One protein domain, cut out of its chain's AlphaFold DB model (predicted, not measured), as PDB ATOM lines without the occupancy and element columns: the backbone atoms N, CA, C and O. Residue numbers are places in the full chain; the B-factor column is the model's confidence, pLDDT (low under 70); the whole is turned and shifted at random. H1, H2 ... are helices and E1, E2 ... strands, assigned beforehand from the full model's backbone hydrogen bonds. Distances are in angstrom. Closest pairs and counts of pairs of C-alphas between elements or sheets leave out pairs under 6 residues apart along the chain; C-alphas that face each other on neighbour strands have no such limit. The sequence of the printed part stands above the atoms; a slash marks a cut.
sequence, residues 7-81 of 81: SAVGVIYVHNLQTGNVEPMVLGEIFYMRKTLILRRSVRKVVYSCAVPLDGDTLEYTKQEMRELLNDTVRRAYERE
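Overview. This is residues 7 to 81 of the 81 residues of an uncharacterized protein of Bacteroidales bacterium (UniProt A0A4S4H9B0). A long, twisted ribbon of three antiparallel strands bends like an arch, and one long helix, H1, lies over its convex side, running along the strands; the other face of the sheet is bare. The two hairpin links, residues 16 to 21 and 36 to 41, lie at the two feet of the arch, and residues 75 to 81, of which 75 to 79 belong to H1, stand free. The printed part has 75 residues, with three named strands and one named helix in the chain order E1, E2, E3, H1; the sheet's order is E1 - E2 - E3, all antiparallel, and the class is mixed, helices and strands. The whole is loose, with a radius of gyration of the C-alphas of 15.1 A, and spans 42 by 31 by 18 A.

Arrangement. The sheet has E2, residues 22 to 35, as its inner strand, and E1, residues 7 to 15, and E3, residues 42 to 53, as its edge strands. It is a meander, each strand the antiparallel neighbour of the one before. E1 and E2 form a hairpin at 139 degrees between their directions, with N 10 and O 27 within hydrogen-bond range at 2.8 A. E2 and E3 form a hairpin at 155 degrees, with N 28 and O 50 at 2.8 A and N 34 and O 43 at 2.9 A. E1 bends by 52 degrees at residue 11, E2 by 65 degrees at residue 32 and E3 by 66 degrees at residue 47. H1, residues 59 to 79, is on the sheet at a height over the sheet of 8.8 A, in two layers, a helix on one face of a sheet. It lies over E1 and E2, and only just not over E3, on which 2 of its C-alphas fall. On the local plane it stands at 27 degrees to E2, along the strands. The closest C-alphas of E2 and H1 are those of Gly 28 and Met 66, 6.1 A apart; those of E1 and H1 are Ser 7 and Leu 70, 6.3 A apart. In H1 every O i to N i+4 pair is within hydrogen-bond range.

Along the chain. E2 is 34.6 A long from first to last C-alpha, E3 30.5 A, E1 24.5 A and H1 30.5 A. E1 begins with C-alpha 7 at (37.718, -28.233, -12.414), E2 ends with C-alpha 35 at (54.475, -20.573, -14.796), and H1 ends with C-alpha 79 at (41.820, -34.155, 2.279).

Size, cuts and confidence. The two C-alphas farthest apart, those of Leu 37 and Gly 56, are 44.7 A apart. The printed part has no cut. The link from E3 to H1 is tight, those from E1 to E2 and from E2 to E3 are short, and no link is long. The mean pLDDT of the printed part is 91.6; residue 81, the chain's last, is under 70.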
ATOM      1  N   SER A   7      38.451 -27.259 -11.610       95.44
ATOM      2  CA  SER A   7      37.718 -28.233 -12.414       95.44
ATOM      3  C   SER A   7      37.085 -27.542 -13.626       95.44
ATOM      4  O   SER A   7      36.637 -26.399 -13.548       95.44
ATOM      5  N   ALA A   8      37.067 -28.224 -14.768       96.50
ATOM      6  CA  ALA A   8      36.378 -27.773 -15.971       96.50
ATOM      7  C   ALA A   8      35.680 -28.954 -16.642       96.50
ATOM      8  O   ALA A   8      36.241 -30.047 -16.705       96.50
ATOM      9  N   VAL A   9      34.476 -28.705 -17.154       97.56
ATOM     10  CA  VAL A   9      33.690 -29.672 -17.922       97.56
ATOM     11  C   VAL A   9      33.389 -29.070 -19.285       97.56
ATOM     12  O   VAL A   9      32.918 -27.935 -19.375       97.56
ATOM     13  N   GLY A  10      33.672 -29.823 -20.340       95.56
ATOM     14  CA  GLY A  10      33.471 -29.423 -21.725       95.56
ATOM     15  C   GLY A  10      32.964 -30.573 -22.582       95.56
ATOM     16  O   GLY A  10      32.775 -31.688 -22.104       95.56
ATOM     17  N   VAL A  11      32.740 -30.284 -23.859       96.19
ATOM     18  CA  VAL A  11      32.374 -31.286 -24.864       96.19
ATOM     19  C   VAL A  11      33.513 -31.377 -25.858       96.19
ATOM     20  O   VAL A  11      33.992 -30.353 -26.346       96.19
ATOM     21  N   ILE A  12      33.942 -32.596 -26.140       94.81
ATOM     22  CA  ILE A  12      34.906 -32.905 -27.187       94.81
ATOM     23  C   ILE A  12      34.258 -33.838 -28.200       94.81
ATOM     24  O   ILE A  12      33.277 -34.514 -27.903       94.81
ATOM     25  N   TYR A  13      34.824 -33.870 -29.394       92.19
ATOM     26  CA  TYR A  13      34.395 -34.754 -30.463       92.19
ATOM     27  C   TYR A  13      35.541 -35.708 -30.754       92.19
ATOM     28  O   TYR A  13      36.646 -35.265 -31.077       92.19
ATOM     29  N   VAL A  14      35.296 -37.001 -30.576       88.94
ATOM     30  CA  VAL A  14      36.322 -38.035 -30.712       88.94
ATOM     31  C   VAL A  14      35.932 -38.962 -31.848       88.94
ATOM     32  O   VAL A  14      34.772 -39.345 -31.989       88.94
ATOM     33  N   HIS A  15      36.910 -39.313 -32.680       88.81
ATOM     34  CA  HIS A  15      36.720 -40.342 -33.690       88.81
ATOM     35  C   HIS A  15      36.631 -41.707 -33.013       88.81
ATOM     36  O   HIS A  15      37.614 -42.200 -32.454       88.81
ATOM     37  N   ASN A  16      35.463 -42.330 -33.101       83.19
ATOM     38  CA  ASN A  16      35.282 -43.716 -32.729       83.19
ATOM     39  C   ASN A  16      35.813 -44.590 -33.874       83.19
ATOM     40  O   ASN A  16      35.212 -44.694 -34.941       83.19
ATOM     41  N   LEU A  17      36.976 -45.209 -33.661       83.50
ATOM     42  CA  LEU A  17      37.641 -46.029 -34.680       83.50
ATOM     43  C   LEU A  17      36.886 -47.329 -35.000       83.50
ATOM     44  O   LEU A  17      37.171 -47.947 -36.022       83.50
ATOM     45  N   GLN A  18      35.947 -47.752 -34.147       82.44
ATOM     46  CA  GLN A  18      35.135 -48.949 -34.374       82.44
ATOM     47  C   GLN A  18      33.935 -48.650 -35.275       82.44
ATOM     48  O   GLN A  18      33.622 -49.443 -36.158       82.44
ATOM     49  N   THR A  19      33.274 -47.507 -35.069       83.00
ATOM     50  CA  THR A  19      32.097 -47.097 -35.857       83.00
ATOM     51  C   THR A  19      32.465 -46.229 -37.063       83.00
ATOM     52  O   THR A  19      31.664 -46.083 -37.981       83.00
ATOM     53  N   GLY A  20      33.669 -45.647 -37.074       86.25
ATOM     54  CA  GLY A  20      34.121 -44.671 -38.068       86.25
ATOM     55  C   GLY A  20      33.518 -43.275 -37.887       86.25
ATOM     56  O   GLY A  20      33.851 -42.363 -38.645       86.25
ATOM     57  N   ASN A  21      32.655 -43.086 -36.886       87.19
ATOM     58  CA  ASN A  21      31.931 -41.843 -36.661       87.19
ATOM     59  C   ASN A  21      32.664 -40.916 -35.690       87.19
ATOM     60  O   ASN A  21      33.509 -41.330 -34.896       87.19
ATOM     61  N   VAL A  22      32.320 -39.631 -35.757       89.00
ATOM     62  CA  VAL A  22      32.714 -38.645 -34.750       89.00
ATOM     63  C   VAL A  22      31.605 -38.573 -33.712       89.00
ATOM     64  O   VAL A  22      30.479 -38.200 -34.035       89.00
ATOM     65  N   GLU A  23      31.929 -38.920 -32.474       88.12
ATOM     66  CA  GLU A  23      30.963 -38.999 -31.382       88.12
ATOM     67  C   GLU A  23      31.265 -37.918 -30.331       88.12
ATOM     68  O   GLU A  23      32.436 -37.667 -30.009       88.12
ATOM     69  N   PRO A  24      30.232 -37.222 -29.817       91.00
ATOM     70  CA  PRO A  24      30.414 -36.270 -28.736       91.00
ATOM     71  C   PRO A  24      30.720 -37.013 -27.433       91.00
ATOM     72  O   PRO A  24      30.046 -37.975 -27.068       91.00
ATOM     73  N   MET A  25      31.706 -36.517 -26.697       94.31
ATOM     74  CA  MET A  25      32.039 -36.970 -25.351       94.31
ATOM     75  C   MET A  25      32.100 -35.772 -24.409       94.31
ATOM     76  O   MET A  25      32.521 -34.674 -24.788       94.31
ATOM     77  N   VAL A  26      31.723 -35.981 -23.156       96.88
ATOM     78  CA  VAL A  26      31.925 -35.004 -22.088       96.88
ATOM     79  C   VAL A  26      33.331 -35.182 -21.527       96.88
ATOM     80  O   VAL A  26      33.685 -36.249 -21.034       96.88
ATOM     81  N   LEU A  27      34.137 -34.124 -21.590       97.44
ATOM     82  CA  LEU A  27      35.480 -34.075 -21.021       97.44
ATOM     83  C   LEU A  27      35.441 -33.351 -19.677       97.44
ATOM     84  O   LEU A  27      35.080 -32.176 -19.614       97.44
ATOM     85  N   GLY A  28      35.863 -34.029 -18.618       97.69
ATOM     86  CA  GLY A  28      36.141 -33.437 -17.319       97.69
ATOM     87  C   GLY A  28      37.636 -33.379 -17.047       97.69
ATOM     88  O   GLY A  28      38.359 -34.352 -17.246       97.69
ATOM     89  N   GLU A  29      38.116 -32.242 -16.556       97.69
ATOM     90  CA  GLU A  29      39.528 -32.047 -16.243       97.69
ATOM     91  C   GLU A  29      39.722 -31.293 -14.931       97.69
ATOM     92  O   GLU A  29      39.037 -30.309 -14.656       97.69
ATOM     93  N   ILE A  30      40.740 -31.695 -14.171       97.00
ATOM     94  CA  ILE A  30      41.238 -30.971 -12.999       97.00
ATOM     95  C   ILE A  30      42.654 -30.520 -13.300       97.00
ATOM     96  O   ILE A  30      43.490 -31.288 -13.787       97.00
ATOM     97  N   PHE A  31      42.945 -29.261 -13.011       95.94
ATOM     98  CA  PHE A  31      44.231 -28.658 -13.312       95.94
ATOM     99  C   PHE A  31      44.580 -27.551 -12.330       95.94
ATOM    100  O   PHE A  31      43.737 -27.048 -11.598       95.94
ATOM    101  N   TYR A  32      45.835 -27.127 -12.366       95.00
ATOM    102  CA  TYR A  32      46.268 -25.873 -11.764       95.00
ATOM    103  C   TYR A  32      47.106 -25.085 -12.768       95.00
ATOM    104  O   TYR A  32      47.711 -25.646 -13.689       95.00
ATOM    105  N   MET A  33      47.148 -23.769 -12.591       94.00
ATOM    106  CA  MET A  33      47.981 -22.898 -13.413       94.00
ATOM    107  C   MET A  33      49.405 -22.871 -12.858       94.00
ATOM    108  O   MET A  33      49.614 -22.716 -11.655       94.00
ATOM    109  N   ARG A  34      50.407 -23.022 -13.728       90.56
ATOM    110  CA  ARG A  34      51.820 -22.894 -13.349       90.56
ATOM    111  C   ARG A  34      52.589 -22.065 -14.362       90.56
ATOM    112  O   ARG A  34      52.385 -22.205 -15.565       90.56
ATOM    113  N   LYS A  35      53.540 -21.260 -13.899       91.50
ATOM    114  CA  LYS A  35      54.475 -20.573 -14.796       91.50
ATOM    115  C   LYS A  35      55.564 -21.551 -15.232       91.50
ATOM    116  O   LYS A  35      56.192 -22.194 -14.394       91.50
ATOM    117  N   THR A  36      55.772 -21.695 -16.535       88.12
ATOM    118  CA  THR A  36      56.887 -22.500 -17.065       88.12
ATOM    119  C   THR A  36      58.099 -21.624 -17.328       88.12
ATOM    120  O   THR A  36      57.959 -20.485 -17.769       88.12
ATOM    121  N   LEU A  37      59.294 -22.166 -17.086       88.38
ATOM    122  CA  LEU A  37      60.550 -21.470 -17.378       88.38
ATOM    123  C   LEU A  37      60.818 -21.391 -18.887       88.38
ATOM    124  O   LEU A  37      61.276 -20.363 -19.372       88.38
ATOM    125  N   ILE A  38      60.467 -22.452 -19.621       90.00
ATOM    126  CA  ILE A  38      60.730 -22.585 -21.061       90.00
ATOM    127  C   ILE A  38      59.853 -21.624 -21.866       90.00
ATOM    128  O   ILE A  38      60.358 -20.772 -22.585       90.00
ATOM    129  N   LEU A  39      58.528 -21.716 -21.713       86.69
ATOM    130  CA  LEU A  39      57.601 -20.886 -22.489       86.69
ATOM    131  C   LEU A  39      57.422 -19.488 -21.885       86.69
ATOM    132  O   LEU A  39      56.770 -18.647 -22.497       86.69
ATOM    133  N   ARG A  40      57.944 -19.250 -20.669       89.75
ATOM    134  CA  ARG A  40      57.770 -18.017 -19.876       89.75
ATOM    135  C   ARG A  40      56.306 -17.588 -19.709       89.75
ATOM    136  O   ARG A  40      56.015 -16.418 -19.475       89.75
ATOM    137  N   ARG A  41      55.376 -18.542 -19.797       90.94
ATOM    138  CA  ARG A  41      53.920 -18.330 -19.776       90.94
ATOM    139  C   ARG A  41      53.266 -19.137 -18.662       90.94
ATOM    140  O   ARG A  41      53.813 -20.153 -18.215       90.94
ATOM    141  N   SER A  42      52.092 -18.673 -18.233       90.25
ATOM    142  CA  SER A  42      51.192 -19.461 -17.394       90.25
ATOM    143  C   SER A  42      50.587 -20.568 -18.248       90.25
ATOM    144  O   SER A  42      49.995 -20.290 -19.289       90.25
ATOM    145  N   VAL A  43      50.789 -21.817 -17.846       92.06
ATOM    146  CA  VAL A  43      50.260 -22.991 -18.540       92.06
ATOM    147  C   VAL A  43      49.343 -23.767 -17.616       92.06
ATOM    148  O   VAL A  43      49.556 -23.835 -16.401       92.06
ATOM    149  N   ARG A  44      48.358 -24.409 -18.229       93.00
ATOM    150  CA  ARG A  44      47.475 -25.363 -17.578       93.00
ATOM    151  C   ARG A  44      48.218 -26.678 -17.357       93.00
ATOM    152  O   ARG A  44      48.596 -27.342 -18.319       93.00
ATOM    153  N   LYS A  45      48.443 -27.066 -16.100       93.38
ATOM    154  CA  LYS A  45      48.944 -28.401 -15.758       93.38
ATOM    155  C   LYS A  45      47.771 -29.265 -15.316       93.38
ATOM    156  O   LYS A  45      47.308 -29.146 -14.184       93.38
ATOM    157  N   VAL A  46      47.309 -30.117 -16.227       94.69
ATOM    158  CA  VAL A  46      46.263 -31.109 -15.962       94.69
ATOM    159  C   VAL A  46      46.815 -32.188 -15.028       94.69
ATOM    160  O   VAL A  46      47.943 -32.656 -15.216       94.69
ATOM    161  N   VAL A  47      46.044 -32.518 -13.994       93.75
ATOM    162  CA  VAL A  47      46.343 -33.567 -13.002       93.75
ATOM    163  C   VAL A  47      45.377 -34.744 -13.103       93.75
ATOM    164  O   VAL A  47      45.747 -35.857 -12.755       93.75
ATOM    165  N   TYR A  48      44.171 -34.502 -13.614       94.81
ATOM    166  CA  TYR A  48      43.160 -35.514 -13.887       94.81
ATOM    167  C   TYR A  48      42.397 -35.115 -15.150       94.81
ATOM    168  O   TYR A  48      42.092 -33.934 -15.330       94.81
ATOM    169  N   SER A  49      42.121 -36.083 -16.017       95.94
ATOM    170  CA  SER A  49      41.367 -35.908 -17.257       95.94
ATOM    171  C   SER A  49      40.561 -37.176 -17.507       95.94
ATOM    172  O   SER A  49      41.109 -38.275 -17.407       95.94
ATOM    173  N   CYS A  50      39.273 -37.022 -17.786       94.62
ATOM    174  CA  CYS A  50      38.352 -38.116 -18.057       94.62
ATOM    175  C   CYS A  50      37.400 -37.700 -19.175       94.62
ATOM    176  O   CYS A  50      36.790 -36.635 -19.093       94.62
ATOM    177  N   ALA A  51      37.280 -38.527 -20.209       93.88
ATOM    178  CA  ALA A  51      36.314 -38.343 -21.281       93.88
ATOM    179  C   ALA A  51      35.279 -39.464 -21.204       93.88
ATOM    180  O   ALA A  51      35.652 -40.635 -21.149       93.88
ATOM    181  N   VAL A  52      34.001 -39.097 -21.195       93.06
ATOM    182  CA  VAL A  52      32.880 -40.030 -21.046       93.06
ATOM    183  C   VAL A  52      31.937 -39.854 -22.237       93.06
ATOM    184  O   VAL A  52      31.565 -38.715 -22.543       93.06
ATOM    185  N   PRO A  53      31.601 -40.934 -22.964       91.25
ATOM    186  CA  PRO A  53      30.595 -40.886 -24.024       91.25
ATOM    187  C   PRO A  53      29.199 -40.637 -23.435       91.25
ATOM    188  O   PRO A  53      29.001 -40.708 -22.228       91.25
ATOM    189  N   LEU A  54      28.222 -40.315 -24.284       89.00
ATOM    190  CA  LEU A  54      26.856 -40.081 -23.808       89.00
ATOM    191  C   LEU A  54      26.094 -41.376 -23.486       89.00
ATOM    192  O   LEU A  54      25.176 -41.310 -22.691       89.00
ATOM    193  N   ASP A  55      26.432 -42.519 -24.093       83.88
ATOM    194  CA  ASP A  55      25.885 -43.862 -23.794       83.88
ATOM    195  C   ASP A  55      24.361 -43.955 -23.544       83.88
ATOM    196  O   ASP A  55      23.885 -44.757 -22.747       83.88
ATOM    197  N   GLY A  56      23.568 -43.171 -24.282       79.75
ATOM    198  CA  GLY A  56      22.102 -43.150 -24.169       79.75
ATOM    199  C   GLY A  56      21.545 -42.080 -23.224       79.75
ATOM    200  O   GLY A  56      20.335 -41.854 -23.218       79.75
ATOM    201  N   ASP A  57      22.411 -41.366 -22.509       89.94
ATOM    202  CA  ASP A  57      22.073 -40.214 -21.684       89.94
ATOM    203  C   ASP A  57      22.114 -38.891 -22.455       89.94
ATOM    204  O   ASP A  57      22.657 -38.747 -23.558       89.94
ATOM    205  N   THR A  58      21.512 -37.868 -21.849       92.00
ATOM    206  CA  THR A  58      21.552 -36.512 -22.398       92.00
ATOM    207  C   THR A  58      22.876 -35.827 -22.081       92.00
ATOM    208  O   THR A  58      23.433 -35.977 -20.996       92.00
ATOM    209  N   LEU A  59      23.327 -34.961 -22.991       93.50
ATOM    210  CA  LEU A  59      24.547 -34.174 -22.813       93.50
ATOM    211  C   LEU A  59      24.591 -33.402 -21.484       93.50
ATOM    212  O   LEU A  59      25.641 -33.326 -20.847       93.50
ATOM    213  N   GLU A  60      23.475 -32.801 -21.076       94.62
ATOM    214  CA  GLU A  60      23.422 -32.020 -19.838       94.62
ATOM    215  C   GLU A  60      23.459 -32.903 -18.589       94.62
ATOM    216  O   GLU A  60      24.112 -32.531 -17.614       94.62
ATOM    217  N   TYR A  61      22.847 -34.089 -18.644       95.75
ATOM    218  CA  TYR A  61      22.943 -35.079 -17.574       95.75
ATOM    219  C   TYR A  61      24.390 -35.560 -17.394       95.75
ATOM    220  O   TYR A  61      24.957 -35.411 -16.313       95.75
ATOM    221  N   THR A  62      25.047 -35.994 -18.473       96.25
ATOM    222  CA  THR A  62      26.444 -36.458 -18.423       96.25
ATOM    223  C   THR A  62      27.400 -35.347 -17.964       96.25
ATOM    224  O   THR A  62      28.338 -35.589 -17.202       96.25
ATOM    225  N   LYS A  63      27.163 -34.087 -18.366       96.50
ATOM    226  CA  LYS A  63      27.917 -32.934 -17.836       96.50
ATOM    227  C   LYS A  63      27.718 -32.759 -16.335       96.50
ATOM    228  O   LYS A  63      28.672 -32.388 -15.653       96.50
ATOM    229  N   GLN A  64      26.502 -32.953 -15.835       96.81
ATOM    230  CA  GLN A  64      26.198 -32.802 -14.418       96.81
ATOM    231  C   GLN A  64      26.885 -33.885 -13.582       96.81
ATOM    232  O   GLN A  64      27.609 -33.536 -12.649       96.81
ATOM    233  N   GLU A  65      26.775 -35.156 -13.973       96.38
ATOM    234  CA  GLU A  65      27.496 -36.258 -13.316       96.38
ATOM    235  C   GLU A  65      29.013 -36.037 -13.334       96.38
ATOM    236  O   GLU A  65      29.693 -36.192 -12.318       96.38
ATOM    237  N   MET A  66      29.558 -35.582 -14.470       97.44
ATOM    238  CA  MET A  66      30.974 -35.242 -14.569       97.44
ATOM    239  C   MET A  66      31.357 -34.144 -13.566       97.44
ATOM    240  O   MET A  66      32.381 -34.260 -12.897       97.44
ATOM    241  N   ARG A  67      30.554 -33.080 -13.411       97.00
ATOM    242  CA  ARG A  67      30.833 -32.017 -12.421       97.00
ATOM    243  C   ARG A  67      30.881 -32.571 -11.000       97.00
ATOM    244  O   ARG A  67      31.781 -32.200 -10.247       97.00
ATOM    245  N   GLU A  68      29.946 -33.442 -10.644       96.56
ATOM    246  CA  GLU A  68      29.889 -34.075  -9.324       96.56
ATOM    247  C   GLU A  68      31.131 -34.931  -9.070       96.56
ATOM    248  O   GLU A  68      31.811 -34.735  -8.059       96.56
ATOM    249  N   LEU A  69      31.518 -35.766 -10.040       96.19
ATOM    250  CA  LEU A  69      32.747 -36.559  -9.993       96.19
ATOM    251  C   LEU A  69      33.998 -35.687  -9.798       96.19
ATOM    252  O   LEU A  69      34.863 -36.004  -8.972       96.19
ATOM    253  N   LEU A  70      34.118 -34.590 -10.554       96.44
ATOM    254  CA  LEU A  70      35.269 -33.692 -10.448       96.44
ATOM    255  C   LEU A  70      35.326 -33.003  -9.082       96.44
ATOM    256  O   LEU A  70      36.405 -32.924  -8.493       96.44
ATOM    257  N   ASN A  71      34.190 -32.528  -8.566       94.38
ATOM    258  CA  ASN A  71      34.115 -31.891  -7.248       94.38
ATOM    259  C   ASN A  71      34.557 -32.853  -6.142       94.38
ATOM    260  O   ASN A  71      35.372 -32.492  -5.290       94.38
ATOM    261  N   ASP A  72      34.087 -34.097  -6.202       94.62
ATOM    262  CA  ASP A  72      34.461 -35.136  -5.250       94.62
ATOM    263  C   ASP A  72      35.951 -35.489  -5.338       94.62
ATOM    264  O   ASP A  72      36.630 -35.659  -4.321       94.62
ATOM    265  N   THR A  73      36.497 -35.523  -6.553       93.31
ATOM    266  CA  THR A  73      37.923 -35.771  -6.793       93.31
ATOM    267  C   THR A  73      38.794 -34.640  -6.241       93.31
ATOM    268  O   THR A  73      39.801 -34.909  -5.580       93.31
ATOM    269  N   VAL A  74      38.407 -33.376  -6.454       92.50
ATOM    270  CA  VAL A  74      39.106 -32.204  -5.894       92.50
ATOM    271  C   VAL A  74      39.067 -32.225  -4.367       92.50
ATOM    272  O   VAL A  74      40.103 -32.030  -3.730       92.50
ATOM    273  N   ARG A  75      37.902 -32.507  -3.770       92.12
ATOM    274  CA  ARG A  75      37.738 -32.608  -2.313       92.12
ATOM    275  C   ARG A  75      38.690 -33.645  -1.713       92.12
ATOM    276  O   ARG A  75      39.482 -33.307  -0.839       92.12
ATOM    277  N   ARG A  76      38.698 -34.868  -2.253       90.25
ATOM    278  CA  ARG A  76      39.594 -35.947  -1.798       90.25
ATOM    279  C   ARG A  76      41.072 -35.602  -1.979       90.25
ATOM    280  O   ARG A  76      41.894 -35.998  -1.156       90.25
ATOM    281  N   ALA A  77      41.429 -34.884  -3.045       88.19
ATOM    282  CA  ALA A  77      42.804 -34.430  -3.251       88.19
ATOM    283  C   ALA A  77      43.247 -33.461  -2.146       88.19
ATOM    284  O   ALA A  77      44.374 -33.551  -1.673       88.19
ATOM    285  N   TYR A  78      42.348 -32.583  -1.692       87.19
ATOM    286  CA  TYR A  78      42.621 -31.673  -0.587       87.19
ATOM    287  C   TYR A  78      42.589 -32.330   0.796       87.19
ATOM    288  O   TYR A  78      43.258 -31.818   1.682       87.19
ATOM    289  N   GLU A  79      41.850 -33.418   1.000       88.25
ATOM    290  CA  GLU A  79      41.820 -34.155   2.279       88.25
ATOM    291  C   GLU A  79      43.081 -35.009   2.508       88.25
ATOM    292  O   GLU A  79      43.425 -35.311   3.646       88.25
ATOM    293  N   ARG A  80      43.774 -35.407   1.432       77.44
ATOM    294  CA  ARG A  80      45.009 -36.211   1.488       77.44
ATOM    295  C   ARG A  80      46.289 -35.391   1.701       77.44
ATOM    296  O   ARG A  80      47.327 -35.988   1.977       77.44
ATOM    297  N   GLU A  81      46.223 -34.071   1.517       63.47
ATOM    298  CA  GLU A  81      47.325 -33.104   1.694       63.47
ATOM    299  C   GLU A  81      47.180 -32.310   2.993       63.47
ATOM    300  O   GLU A  81      48.158 -32.280   3.768       63.47
TER     301      GLU A  81